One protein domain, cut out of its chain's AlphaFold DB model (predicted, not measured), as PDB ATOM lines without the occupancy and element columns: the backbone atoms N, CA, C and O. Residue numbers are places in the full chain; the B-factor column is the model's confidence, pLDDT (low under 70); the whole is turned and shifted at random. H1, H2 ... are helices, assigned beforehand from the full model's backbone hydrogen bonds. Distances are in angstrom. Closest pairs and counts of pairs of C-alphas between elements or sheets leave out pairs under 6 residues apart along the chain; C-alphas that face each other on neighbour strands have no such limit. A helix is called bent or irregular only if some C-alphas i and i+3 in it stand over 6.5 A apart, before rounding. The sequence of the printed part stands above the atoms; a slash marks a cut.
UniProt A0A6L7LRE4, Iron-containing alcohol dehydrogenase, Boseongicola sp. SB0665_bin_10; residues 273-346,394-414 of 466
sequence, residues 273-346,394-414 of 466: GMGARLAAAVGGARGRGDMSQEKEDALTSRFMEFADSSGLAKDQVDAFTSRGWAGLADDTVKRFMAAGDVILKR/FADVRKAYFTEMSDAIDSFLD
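AT A GLANCE: This is residues 273 to 346 and 394 to 414 of the 466 residues of the protein "Iron-containing alcohol dehydrogenase" of Boseongicola sp. SB0665_bin_10 (UniProt A0A6L7LRE4). Five short helical pieces, H1, H2, H3, H4 and H5b, cross one another in a small compact cluster, with H3 and H5b on opposite sides of it. The other arm of the bent last helix, H5a, sticks out with residues 394 to 400 and makes much of the length. The printed part has 95 residues with five named helices, in the order H1, H2, H3, H4, H5, and no named strand; its class is all helix. It is compact, with a radius of gyration of the C-alphas of 12.9 A, and spans 40 by 27 by 23 A.

HOW THE PARTS SIT: H1, residues 274 to 283, is the hub, touching three other helices. H2, residues 293 to 310, is close to H1 but not clearly touching it, with the closest C-alphas, those of Val 282 and Glu 296, 6.3 A apart. H3, residues 314 to 327, touches H1 with residues 324 to 327 alone, at a steep tilt of 55 degrees; the closest C-alphas, those of Ala 276 and Ala 326, are 4.2 A apart. H2 and H3 are close but not clearly touching, at a shallow tilt of 21 degrees, opposite ways; their closest C-alphas, those of Ala 307 and Val 317, are 7.0 A apart. H4, residues 330 to 338, and H1 touch only at their ends, with the closest C-alphas, those of Met 274 and Asp 330, 5.1 A apart. H5, residues 394 to 414, was assigned as one helix by its hydrogen bonds but is bent: C-alphas 402 and 405 are 7.3 A apart, and its arms, H5a up to residue 402 and H5b from residue 405, stand at a steep tilt of 52 degrees. H5b touches H1 about perpendicular, at 74 degrees, with the closest C-alphas, those of Ala 281 and Ser 406, 5.6 A apart. H2 touches H5b with residues 295 to 299 alone, about perpendicular at 75 degrees; the closest C-alphas, those of Leu 299 and Leu 413, are 7.0 A apart. H5a touches no helix. Each O i to N i+4 pair is within hydrogen-bond range in H1, H2, H4, H5a and H5b, against 7 of 10 in H3.

IN THESE COORDINATES: H1 begins at C-alpha 274, (18.611, 4.445, 75.706), and is 14.0 A long from first to last C-alpha. H2 measures 25.3 A, H3 13.0 A and H4 12.0 A. H3 is irregular, with C-alphas 322 and 325 9.5 A apart. H5a, 12.2 A, begins at C-alpha 394, (7.306, -8.834, 86.034); H5b, 14.1 A, ends at C-alpha 414, (24.596, 13.699, 92.462).

THE WHOLE: The two C-alphas farthest apart, those of Lys 314 and Ala 395, are 40.2 A apart. Residues 347 to 393 are not printed, and C-alphas 346 and 394 are 16.2 A apart across the cut. Of the links that are printed whole, H2 to H3 and H3 to H4 are tight, H1 to H2 is short, and none is long. The mean pLDDT of the printed part is 83.6, with residues 283 to 291 under 70.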
ATOM      1  N   GLY A 273      15.537   2.483  72.386       87.06
ATOM      2  CA  GLY A 273      16.942   2.652  72.765       87.06
ATOM      3  C   GLY A 273      17.123   3.671  73.891       87.06
ATOM      4  O   GLY A 273      16.242   4.495  74.169       87.06
ATOM      5  N   MET A 274      18.284   3.635  74.535       89.88
ATOM      6  CA  MET A 274      18.611   4.445  75.706       89.88
ATOM      7  C   MET A 274      18.498   5.941  75.427       89.88
ATOM      8  O   MET A 274      17.916   6.642  76.243       89.88
ATOM      9  N   GLY A 275      18.937   6.431  74.262       88.38
ATOM     10  CA  GLY A 275      18.789   7.848  73.903       88.38
ATOM     11  C   GLY A 275      17.326   8.306  73.876       88.38
ATOM     12  O   GLY A 275      16.973   9.365  74.395       88.38
ATOM     13  N   ALA A 276      16.424   7.475  73.341       85.81
ATOM     14  CA  ALA A 276      14.992   7.770  73.322       85.81
ATOM     15  C   ALA A 276      14.359   7.706  74.723       85.81
ATOM     16  O   ALA A 276      13.473   8.510  75.027       85.81
ATOM     17  N   ARG A 277      14.805   6.770  75.572       87.00
ATOM     18  CA  ARG A 277      14.365   6.676  76.974       87.00
ATOM     19  C   ARG A 277      14.868   7.869  77.796       87.00
ATOM     20  O   ARG A 277      14.079   8.467  78.519       87.00
ATOM     21  N   LEU A 278      16.123   8.271  77.603       87.25
ATOM     22  CA  LEU A 278      16.740   9.449  78.216       87.25
ATOM     23  C   LEU A 278      16.005  10.729  77.809       87.25
ATOM     24  O   LEU A 278      15.593  11.504  78.663       87.25
ATOM     25  N   ALA A 279      15.719  10.907  76.518       84.56
ATOM     26  CA  ALA A 279      14.922  12.035  76.039       84.56
ATOM     27  C   ALA A 279      13.525  12.096  76.673       84.56
ATOM     28  O   ALA A 279      13.001  13.182  76.920       84.56
ATOM     29  N   ALA A 280      12.906  10.935  76.906       79.50
ATOM     30  CA  ALA A 280      11.606  10.856  77.558       79.50
ATOM     31  C   ALA A 280      11.677  11.231  79.047       79.50
ATOM     32  O   ALA A 280      10.747  11.879  79.525       79.50
ATOM     33  N   ALA A 281      12.758  10.851  79.738       81.75
ATOM     34  CA  ALA A 281      13.015  11.220  81.129       81.75
ATOM     35  C   ALA A 281      13.321  12.722  81.277       81.75
ATOM     36  O   ALA A 281      12.714  13.381  82.115       81.75
ATOM     37  N   VAL A 282      14.168  13.279  80.403       80.00
ATOM     38  CA  VAL A 282      14.553  14.701  80.421       80.00
ATOM     39  C   VAL A 282      13.380  15.611  80.050       80.00
ATOM     40  O   VAL A 282      12.962  16.455  80.834       80.00
ATOM     41  N   GLY A 283      12.801  15.443  78.857       65.44
ATOM     42  CA  GLY A 283      11.841  16.426  78.340       65.44
ATOM     43  C   GLY A 283      10.426  16.301  78.912       65.44
ATOM     44  O   GLY A 283       9.575  17.175  78.691       65.44
ATOM     45  N   GLY A 284      10.108  15.171  79.554       48.03
ATOM     46  CA  GLY A 284       8.736  14.684  79.632       48.03
ATOM     47  C   GLY A 284       8.096  14.603  78.236       48.03
ATOM     48  O   GLY A 284       8.458  15.267  77.261       48.03
ATOM     49  N   ALA A 285       7.058  13.803  78.060       41.16
ATOM     50  CA  ALA A 285       6.304  13.876  76.814       41.16
ATOM     51  C   ALA A 285       5.439  15.162  76.793       41.16
ATOM     52  O   ALA A 285       4.229  15.079  76.988       41.16
ATOM     53  N   ARG A 286       6.044  16.323  76.477       34.28
ATOM     54  CA  ARG A 286       5.428  17.660  76.283       34.28
ATOM     55  C   ARG A 286       5.068  18.449  77.556       34.28
ATOM     56  O   ARG A 286       3.889  18.716  77.788       34.28
ATOM     57  N   GLY A 287       6.067  18.923  78.305       32.94
ATOM     58  CA  GLY A 287       5.861  20.003  79.290       32.94
ATOM     59  C   GLY A 287       5.350  19.551  80.660       32.94
ATOM     60  O   GLY A 287       4.653  20.299  81.341       32.94
ATOM     61  N   ARG A 288       5.682  18.317  81.037       36.81
ATOM     62  CA  ARG A 288       5.696  17.813  82.418       36.81
ATOM     63  C   ARG A 288       6.834  16.800  82.523       36.81
ATOM     64  O   ARG A 288       6.583  15.602  82.609       36.81
ATOM     65  N   GLY A 289       8.066  17.264  82.335       45.28
ATOM     66  CA  GLY A 289       9.185  16.561  82.950       45.28
ATOM     67  C   GLY A 289       9.073  16.793  84.454       45.28
ATOM     68  O   GLY A 289       8.753  17.908  84.866       45.28
ATOM     69  N   ASP A 290       9.290  15.753  85.254       53.34
ATOM     70  CA  ASP A 290       9.562  15.923  86.688       53.34
ATOM     71  C   ASP A 290      10.946  16.575  86.909       53.34
ATOM     72  O   ASP A 290      11.276  17.003  88.013       53.34
ATOM     73  N   MET A 291      11.744  16.699  85.841       69.94
ATOM     74  CA  MET A 291      13.047  17.349  85.834       69.94
ATOM     75  C   MET A 291      12.919  18.865  85.651       69.94
ATOM     76  O   MET A 291      12.233  19.345  84.746       69.94
ATOM     77  N   SER A 292      13.588  19.630  86.515       74.88
ATOM     78  CA  SER A 292      13.707  21.079  86.354       74.88
ATOM     79  C   SER A 292      14.597  21.420  85.154       74.88
ATOM     80  O   SER A 292      15.518  20.671  84.829       74.88
ATOM     81  N   GLN A 293      14.372  22.588  84.540       80.88
ATOM     82  CA  GLN A 293      15.249  23.113  83.482       80.88
ATOM     83  C   GLN A 293      16.717  23.152  83.936       80.88
ATOM     84  O   GLN A 293      17.610  22.825  83.172       80.88
ATOM     85  N   GLU A 294      16.957  23.474  85.208       81.88
ATOM     86  CA  GLU A 294      18.291  23.484  85.816       81.88
ATOM     87  C   GLU A 294      18.986  22.114  85.752       81.88
ATOM     88  O   GLU A 294      20.164  22.037  85.407       81.88
ATOM     89  N   LYS A 295      18.264  21.019  86.040       84.06
ATOM     90  CA  LYS A 295      18.810  19.659  85.930       84.06
ATOM     91  C   LYS A 295      19.078  19.269  84.474       84.06
ATOM     92  O   LYS A 295      20.095  18.639  84.196       84.06
ATOM     93  N   GLU A 296      18.199  19.656  83.547       86.44
ATOM     94  CA  GLU A 296      18.409  19.432  82.109       86.44
ATOM     95  C   GLU A 296      19.644  20.187  81.591       86.44
ATOM     96  O   GLU A 296      20.466  19.608  80.874       86.44
ATOM     97  N   ASP A 297      19.805  21.450  81.985       87.44
ATOM     98  CA  ASP A 297      20.951  22.279  81.615       87.44
ATOM     99  C   ASP A 297      22.246  21.688  82.191       87.44
ATOM    100  O   ASP A 297      23.223  21.530  81.462       87.44
ATOM    101  N   ALA A 298      22.240  21.258  83.460       88.94
ATOM    102  CA  ALA A 298      23.388  20.607  84.094       88.94
ATOM    103  C   ALA A 298      23.789  19.298  83.390       88.94
ATOM    104  O   ALA A 298      24.972  19.070  83.124       88.94
ATOM    105  N   LEU A 299      22.812  18.453  83.045       91.19
ATOM    106  CA  LEU A 299      23.051  17.210  82.310       91.19
ATOM    107  C   LEU A 299      23.617  17.493  80.910       91.19
ATOM    108  O   LEU A 299      24.555  16.827  80.470       91.19
ATOM    109  N   THR A 300      23.080  18.509  80.231       90.88
ATOM    110  CA  THR A 300      23.538  18.948  78.907       90.88
ATOM    111  C   THR A 300      24.968  19.480  78.963       90.88
ATOM    112  O   THR A 300      25.797  19.077  78.150       90.88
ATOM    113  N   SER A 301      25.290  20.336  79.936       90.81
ATOM    114  CA  SER A 301      26.646  20.857  80.132       90.81
ATOM    115  C   SER A 301      27.655  19.730  80.332       90.81
ATOM    116  O   SER A 301      28.672  19.704  79.644       90.81
ATOM    117  N   ARG A 302      27.346  18.743  81.182       90.50
ATOM    118  CA  ARG A 302      28.234  17.589  81.379       90.50
ATOM    119  C   ARG A 302      28.379  16.717  80.151       90.50
ATOM    120  O   ARG A 302      29.455  16.178  79.923       90.50
ATOM    121  N   PHE A 303      27.323  16.562  79.357       92.62
ATOM    122  CA  PHE A 303      27.435  15.827  78.104       92.62
ATOM    123  C   PHE A 303      28.403  16.516  77.138       92.62
ATOM    124  O   PHE A 303      29.221  15.840  76.520       92.62
ATOM    125  N   MET A 304      28.365  17.848  77.048       91.31
ATOM    126  CA  MET A 304      29.311  18.602  76.221       91.31
ATOM    127  C   MET A 304      30.746  18.497  76.763       91.31
ATOM    128  O   MET A 304      31.664  18.234  75.994       91.31
ATOM    129  N   GLU A 305      30.943  18.589  78.082       90.88
ATOM    130  CA  GLU A 305      32.256  18.370  78.716       90.88
ATOM    131  C   GLU A 305      32.787  16.946  78.480       90.88
ATOM    132  O   GLU A 305      33.969  16.741  78.188       90.88
ATOM    133  N   PHE A 306      31.913  15.943  78.570       91.19
ATOM    134  CA  PHE A 306      32.237  14.556  78.257       91.19
ATOM    135  C   PHE A 306      32.595  14.386  76.780       91.19
ATOM    136  O   PHE A 306      33.562  13.694  76.463       91.19
ATOM    137  N   ALA A 307      31.859  15.021  75.867       89.31
ATOM    138  CA  ALA A 307      32.150  14.975  74.439       89.31
ATOM    139  C   ALA A 307      33.541  15.543  74.122       89.31
ATOM    140  O   ALA A 307      34.293  14.913  73.374       89.31
ATOM    141  N   ASP A 308      33.897  16.667  74.748       86.94
ATOM    142  CA  ASP A 308      35.195  17.322  74.579       86.94
ATOM    143  C   ASP A 308      36.349  16.500  75.180       86.94
ATOM    144  O   ASP A 308      37.431  16.424  74.594       86.94
ATOM    145  N   SER A 309      36.134  15.858  76.333       87.00
ATOM    146  CA  SER A 309      37.184  15.139  77.075       87.00
ATOM    147  C   SER A 309      37.382  13.678  76.656       87.00
ATOM    148  O   SER A 309      38.503  13.174  76.714       87.00
ATOM    149  N   SER A 310      36.328  12.986  76.217       82.00
ATOM    150  CA  SER A 310      36.371  11.550  75.880       82.00
ATOM    151  C   SER A 310      36.651  11.257  74.402       82.00
ATOM    152  O   SER A 310      36.719  10.089  74.008       82.00
ATOM    153  N   GLY A 311      36.793  12.303  73.580       77.50
ATOM    154  CA  GLY A 311      37.013  12.177  72.142       77.50
ATOM    155  C   GLY A 311      35.844  11.509  71.417       77.50
ATOM    156  O   GLY A 311      36.078  10.692  70.523       77.50
ATOM    157  N   LEU A 312      34.594  11.806  71.813       86.94
ATOM    158  CA  LEU A 312      33.418  11.308  71.090       86.94
ATOM    159  C   LEU A 312      33.533  11.657  69.603       86.94
ATOM    160  O   LEU A 312      33.980  12.741  69.220       86.94
ATOM    161  N   ALA A 313      33.111  10.723  68.753       85.94
ATOM    162  CA  ALA A 313      33.149  10.944  67.321       85.94
ATOM    163  C   ALA A 313      32.203  12.100  66.948       85.94
ATOM    164  O   ALA A 313      31.129  12.273  67.533       85.94
ATOM    165  N   LYS A 314      32.616  12.923  65.977       87.62
ATOM    166  CA  LYS A 314      31.900  14.155  65.608       87.62
ATOM    167  C   LYS A 314      30.433  13.899  65.241       87.62
ATOM    168  O   LYS A 314      29.563  14.686  65.594       87.62
ATOM    169  N   ASP A 315      30.154  12.787  64.577       86.38
ATOM    170  CA  ASP A 315      28.807  12.361  64.201       86.38
ATOM    171  C   ASP A 315      27.892  12.108  65.412       86.38
ATOM    172  O   ASP A 315      26.688  12.355  65.327       86.38
ATOM    173  N   GLN A 316      28.438  11.685  66.555       87.62
ATOM    174  CA  GLN A 316      27.682  11.497  67.799       87.62
ATOM    175  C   GLN A 316      27.298  12.843  68.434       87.62
ATOM    176  O   GLN A 316      26.158  13.020  68.872       87.62
ATOM    177  N   VAL A 317      28.212  13.817  68.420       87.94
ATOM    178  CA  VAL A 317      27.954  15.191  68.890       87.94
ATOM    179  C   VAL A 317      26.968  15.912  67.962       87.94
ATOM    180  O   VAL A 317      26.020  16.558  68.421       87.94
ATOM    181  N   ASP A 318      27.122  15.742  66.648       88.62
ATOM    182  CA  ASP A 318      26.202  16.274  65.639       88.62
ATOM    183  C   ASP A 318      24.802  15.640  65.778       88.62
ATOM    184  O   ASP A 318      23.777  16.320  65.635       88.62
ATOM    185  N   ALA A 319      24.720  14.347  66.114       85.94
ATOM    186  CA  ALA A 319      23.455  13.663  66.377       85.94
ATOM    187  C   ALA A 319      22.727  14.231  67.605       85.94
ATOM    188  O   ALA A 319      21.508  14.416  67.538       85.94
ATOM    189  N   PHE A 320      23.450  14.547  68.685       88.19
ATOM    190  CA  PHE A 320      22.887  15.241  69.846       88.19
ATOM    191  C   PHE A 320      22.420  16.652  69.487       88.19
ATOM    192  O   PHE A 320      21.267  17.002  69.717       88.19
ATOM    193  N   THR A 321      23.271  17.444  68.840       86.69
ATOM    194  CA  THR A 321      22.959  18.839  68.487       86.69
ATOM    195  C   THR A 321      21.735  18.942  67.567       86.69
ATOM    196  O   THR A 321      20.941  19.875  67.671       86.69
ATOM    197  N   SER A 322      21.546  17.968  66.670       84.56
ATOM    198  CA  SER A 322      20.439  17.963  65.703       84.56
ATOM    199  C   SER A 322      19.143  17.322  66.212       84.56
ATOM    200  O   SER A 322      18.058  17.739  65.798       84.56
ATOM    201  N   ARG A 323      19.222  16.287  67.060       81.81
ATOM    202  CA  ARG A 323      18.062  15.469  67.477       81.81
ATOM    203  C   ARG A 323      17.861  15.397  68.997       81.81
ATOM    204  O   ARG A 323      16.937  14.716  69.446       81.81
ATOM    205  N   GLY A 324      18.686  16.093  69.774       87.81
ATOM    206  CA  GLY A 324      18.735  16.025  71.234       87.81
ATOM    207  C   GLY A 324      19.140  14.641  71.745       87.81
ATOM    208  O   GLY A 324      19.682  13.816  71.008       87.81
ATOM    209  N   TRP A 325      18.788  14.352  73.000       88.94
ATOM    210  CA  TRP A 325      19.020  13.060  73.661       88.94
ATOM    211  C   TRP A 325      18.531  11.852  72.844       88.94
ATOM    212  O   TRP A 325      19.197  10.821  72.791       88.94
ATOM    213  N   ALA A 326      17.409  11.997  72.128       85.56
ATOM    214  CA  ALA A 326      16.825  10.929  71.314       85.56
ATOM    215  C   ALA A 326      17.692  10.537  70.107       85.56
ATOM    216  O   ALA A 326      17.456   9.497  69.494       85.56
ATOM    217  N   GLY A 327      18.654  11.387  69.733       82.00
ATOM    218  CA  GLY A 327      19.596  11.141  68.650       82.00
ATOM    219  C   GLY A 327      20.788  10.271  69.028       82.00
ATOM    220  O   GLY A 327      21.487   9.833  68.112       82.00
ATOM    221  N   LEU A 328      21.023  10.052  70.325       89.12
ATOM    222  CA  LEU A 328      22.176   9.320  70.838       89.12
ATOM    223  C   LEU A 328      21.986   7.805  70.723       89.12
ATOM    224  O   LEU A 328      20.905   7.277  70.993       89.12
ATOM    225  N   ALA A 329      23.060   7.114  70.346       89.00
ATOM    226  CA  ALA A 329      23.126   5.658  70.358       89.00
ATOM    227  C   ALA A 329      23.291   5.125  71.790       89.00
ATOM    228  O   ALA A 329      23.827   5.819  72.657       89.00
ATOM    229  N   ASP A 330      22.878   3.877  72.018       90.62
ATOM    230  CA  ASP A 330      22.934   3.233  73.336       90.62
ATOM    231  C   ASP A 330      24.348   3.254  73.932       90.62
ATOM    232  O   ASP A 330      24.509   3.635  75.087       90.62
ATOM    233  N   ASP A 331      25.379   2.951  73.141       90.94
ATOM    234  CA  ASP A 331      26.769   2.946  73.618       90.94
ATOM    235  C   ASP A 331      27.262   4.341  74.016       90.94
ATOM    236  O   ASP A 331      28.003   4.482  74.987       90.94
ATOM    237  N   THR A 332      26.824   5.390  73.312       93.31
ATOM    238  CA  THR A 332      27.144   6.775  73.685       93.31
ATOM    239  C   THR A 332      26.512   7.125  75.030       93.31
ATOM    240  O   THR A 332      27.183   7.699  75.884       93.31
ATOM    241  N   VAL A 333      25.247   6.743  75.244       93.12
ATOM    242  CA  VAL A 333      24.549   6.983  76.515       93.12
ATOM    243  C   VAL A 333      25.177   6.176  77.653       93.12
ATOM    244  O   VAL A 333      25.421   6.739  78.715       93.12
ATOM    245  N   LYS A 334      25.504   4.897  77.430       92.94
ATOM    246  CA  LYS A 334      26.194   4.054  78.420       92.94
ATOM    247  C   LYS A 334      27.533   4.646  78.833       92.94
ATOM    248  O   LYS A 334      27.784   4.781  80.023       92.94
ATOM    249  N   ARG A 335      28.378   5.021  77.865       92.12
ATOM    250  CA  ARG A 335      29.695   5.615  78.144       92.12
ATOM    251  C   ARG A 335      29.575   6.938  78.895       92.12
ATOM    252  O   ARG A 335      30.357   7.175  79.805       92.12
ATOM    253  N   PHE A 336      28.604   7.771  78.524       93.56
ATOM    254  CA  PHE A 336      28.349   9.033  79.212       93.56
ATOM    255  C   PHE A 336      27.923   8.810  80.668       93.56
ATOM    256  O   PHE A 336      28.528   9.384  81.562       93.56
ATOM    257  N   MET A 337      26.940   7.941  80.920       93.44
ATOM    258  CA  MET A 337      26.453   7.666  82.279       93.44
ATOM    259  C   MET A 337      27.503   6.957  83.147       93.44
ATOM    260  O   MET A 337      27.653   7.288  84.323       93.44
ATOM    261  N   ALA A 338      28.298   6.058  82.560       91.38
ATOM    262  CA  ALA A 338      29.395   5.386  83.253       91.38
ATOM    263  C   ALA A 338      30.497   6.357  83.713       91.38
ATOM    264  O   ALA A 338      31.173   6.075  84.694       91.38
ATOM    265  N   ALA A 339      30.653   7.519  83.065       88.19
ATOM    266  CA  ALA A 339      31.582   8.558  83.518       88.19
ATOM    267  C   ALA A 339      31.160   9.223  84.847       88.19
ATOM    268  O   ALA A 339      31.956   9.949  85.436       88.19
ATOM    269  N   GLY A 340      29.925   8.996  85.305       85.12
ATOM    270  CA  GLY A 340      29.428   9.373  86.632       85.12
ATOM    271  C   GLY A 340      29.036   8.157  87.472       85.12
ATOM    272  O   GLY A 340      28.087   8.241  88.248       85.12
ATOM    273  N   ASP A 341      29.707   7.020  87.256       87.31
ATOM    274  CA  ASP A 341      29.520   5.757  87.984       87.31
ATOM    275  C   ASP A 341      28.101   5.160  87.898       87.31
ATOM    276  O   ASP A 341      27.683   4.367  88.743       87.31
ATOM    277  N   VAL A 342      27.345   5.499  86.846       91.19
ATOM    278  CA  VAL A 342      26.012   4.941  86.589       91.19
ATOM    279  C   VAL A 342      26.074   3.887  85.487       91.19
ATOM    280  O   VAL A 342      26.328   4.184  84.318       91.19
ATOM    281  N   ILE A 343      25.779   2.638  85.852       88.50
ATOM    282  CA  ILE A 343      25.733   1.504  84.924       88.50
ATOM    283  C   ILE A 343      24.289   1.276  84.470       88.50
ATOM    284  O   ILE A 343      23.423   0.917  85.263       88.50
ATOM    285  N   LEU A 344      24.039   1.450  83.171       87.12
ATOM    286  CA  LEU A 344      22.729   1.216  82.558       87.12
ATOM    287  C   LEU A 344      22.636  -0.172  81.924       87.12
ATOM    288  O   LEU A 344      23.507  -0.571  81.140       87.12
ATOM    289  N   LYS A 345      21.523  -0.870  82.170       82.94
ATOM    290  CA  LYS A 345      21.260  -2.177  81.561       82.94
ATOM    291  C   LYS A 345      20.586  -2.015  80.200       82.94
ATOM    292  O   LYS A 345      19.753  -1.136  79.972       82.94
ATOM    293  N   ARG A 346      20.945  -2.881  79.249       81.88
ATOM    294  CA  ARG A 346      20.173  -3.007  78.004       81.88
ATOM    295  C   ARG A 346      18.914  -3.811  78.319       81.88
ATOM    296  O   ARG A 346      18.994  -4.829  78.992       81.88
ATOM    297  N   PHE A 394       6.486  -9.961  86.487       93.38
ATOM    298  CA  PHE A 394       7.306  -8.834  86.034       93.38
ATOM    299  C   PHE A 394       6.874  -7.487  86.610       93.38
ATOM    300  O   PHE A 394       7.298  -6.445  86.102       93.38
ATOM    301  N   ALA A 395       6.023  -7.456  87.638       91.12
ATOM    302  CA  ALA A 395       5.554  -6.203  88.223       91.12
ATOM    303  C   ALA A 395       6.723  -5.294  88.652       91.12
ATOM    304  O   ALA A 395       6.749  -4.115  88.275       91.12
ATOM    305  N   ASP A 396       7.715  -5.855  89.346       88.94
ATOM    306  CA  ASP A 396       8.846  -5.103  89.893       88.94
ATOM    307  C   ASP A 396       9.864  -4.711  88.824       88.94
ATOM    308  O   ASP A 396      10.199  -3.531  88.708       88.94
ATOM    309  N   VAL A 397      10.275  -5.641  87.956       89.62
ATOM    310  CA  VAL A 397      11.178  -5.335  86.830       89.62
ATOM    311  C   VAL A 397      10.566  -4.289  85.893       89.62
ATOM    312  O   VAL A 397      11.258  -3.390  85.411       89.62
ATOM    313  N   ARG A 398       9.247  -4.327  85.665       89.69
ATOM    314  CA  ARG A 398       8.555  -3.284  84.894       89.69
ATOM    315  C   ARG A 398       8.589  -1.941  85.586       89.69
ATOM    316  O   ARG A 398       8.806  -0.935  84.915       89.69
ATOM    317  N   LYS A 399       8.334  -1.913  86.893       86.50
ATOM    318  CA  LYS A 399       8.398  -0.684  87.678       86.50
ATOM    319  C   LYS A 399       9.804  -0.086  87.604       86.50
ATOM    320  O   LYS A 399       9.917   1.074  87.218       86.50
ATOM    321  N   ALA A 400      10.834  -0.897  87.846       86.31
ATOM    322  CA  ALA A 400      12.236  -0.502  87.743       86.31
ATOM    323  C   ALA A 400      12.577   0.028  86.343       86.31
ATOM    324  O   ALA A 400      13.129   1.111  86.218       86.31
ATOM    325  N   TYR A 401      12.157  -0.651  85.270       87.50
ATOM    326  CA  TYR A 401      12.389  -0.186  83.897       87.50
ATOM    327  C   TYR A 401      11.840   1.225  83.618       87.50
ATOM    328  O   TYR A 401      12.445   1.995  82.863       87.50
ATOM    329  N   PHE A 402      10.671   1.561  84.180       83.81
ATOM    330  CA  PHE A 402      10.046   2.867  83.966       83.81
ATOM    331  C   PHE A 402      10.668   3.988  84.805       83.81
ATOM    332  O   PHE A 402      10.538   5.142  84.398       83.81
ATOM    333  N   THR A 403      11.339   3.680  85.919       84.19
ATOM    334  CA  THR A 403      12.018   4.684  86.759       84.19
ATOM    335  C   THR A 403      13.524   4.765  86.507       84.19
ATOM    336  O   THR A 403      14.072   5.853  86.652       84.19
ATOM    337  N   GLU A 404      14.157   3.695  85.998       87.81
ATOM    338  CA  GLU A 404      15.615   3.543  85.822       87.81
ATOM    339  C   GLU A 404      16.276   4.797  85.251       87.81
ATOM    340  O   GLU A 404      17.249   5.279  85.806       87.81
ATOM    341  N   MET A 405      15.747   5.358  84.158       88.75
ATOM    342  CA  MET A 405      16.376   6.514  83.509       88.75
ATOM    343  C   MET A 405      16.274   7.797  84.329       88.75
ATOM    344  O   MET A 405      17.171   8.623  84.248       88.75
ATOM    345  N   SER A 406      15.200   7.981  85.095       86.25
ATOM    346  CA  SER A 406      15.080   9.158  85.966       86.25
ATOM    347  C   SER A 406      16.014   9.010  87.168       86.25
ATOM    348  O   SER A 406      16.797   9.915  87.441       86.25
ATOM    349  N   ASP A 407      16.012   7.827  87.790       86.88
ATOM    350  CA  ASP A 407      16.877   7.487  88.927       86.88
ATOM    351  C   ASP A 407      18.369   7.550  88.538       86.88
ATOM    352  O   ASP A 407      19.208   8.031  89.301       86.88
ATOM    353  N   ALA A 408      18.700   7.124  87.315       89.88
ATOM    354  CA  ALA A 408      20.037   7.192  86.736       89.88
ATOM    355  C   ALA A 408      20.508   8.632  86.518       89.88
ATOM    356  O   ALA A 408      21.656   8.938  86.823       89.88
ATOM    357  N   ILE A 409      19.647   9.522  86.008       89.50
ATOM    358  CA  ILE A 409      20.014  10.935  85.825       89.50
ATOM    359  C   ILE A 409      20.261  11.596  87.179       89.50
ATOM    360  O   ILE A 409      21.248  12.311  87.324       89.50
ATOM    361  N   ASP A 410      19.393  11.352  88.161       86.81
ATOM    362  CA  ASP A 410      19.560  11.912  89.502       86.81
ATOM    363  C   ASP A 410      20.865  11.417  90.141       86.81
ATOM    364  O   ASP A 410      21.687  12.232  90.552       86.81
ATOM    365  N   SER A 411      21.128  10.107  90.085       87.94
ATOM    366  CA  SER A 411      22.381   9.520  90.579       87.94
ATOM    367  C   SER A 411      23.611  10.081  89.858       87.94
ATOM    368  O   SER A 411      24.610  10.401  90.492       87.94
ATOM    369  N   PHE A 412      23.543  10.247  88.535       90.06
ATOM    370  CA  PHE A 412      24.633  10.810  87.740       90.06
ATOM    371  C   PHE A 412      24.919  12.270  88.118       90.06
ATOM    372  O   PHE A 412      26.075  12.690  88.212       90.06
ATOM    373  N   LEU A 413      23.872  13.070  88.325       86.12
ATOM    374  CA  LEU A 413      24.014  14.470  88.714       86.12
ATOM    375  C   LEU A 413      24.544  14.617  90.146       86.12
ATOM    376  O   LEU A 413      25.357  15.520  90.360       86.12
ATOM    377  N   ASP A 414      24.158  13.723  91.061       81.75
ATOM    378  CA  ASP A 414      24.596  13.699  92.462       81.75
ATOM    379  C   ASP A 414      26.033  13.167  92.637       81.75
ATOM    380  O   ASP A 414      26.800  13.736  93.409       81.75
TER     381      ASP A 414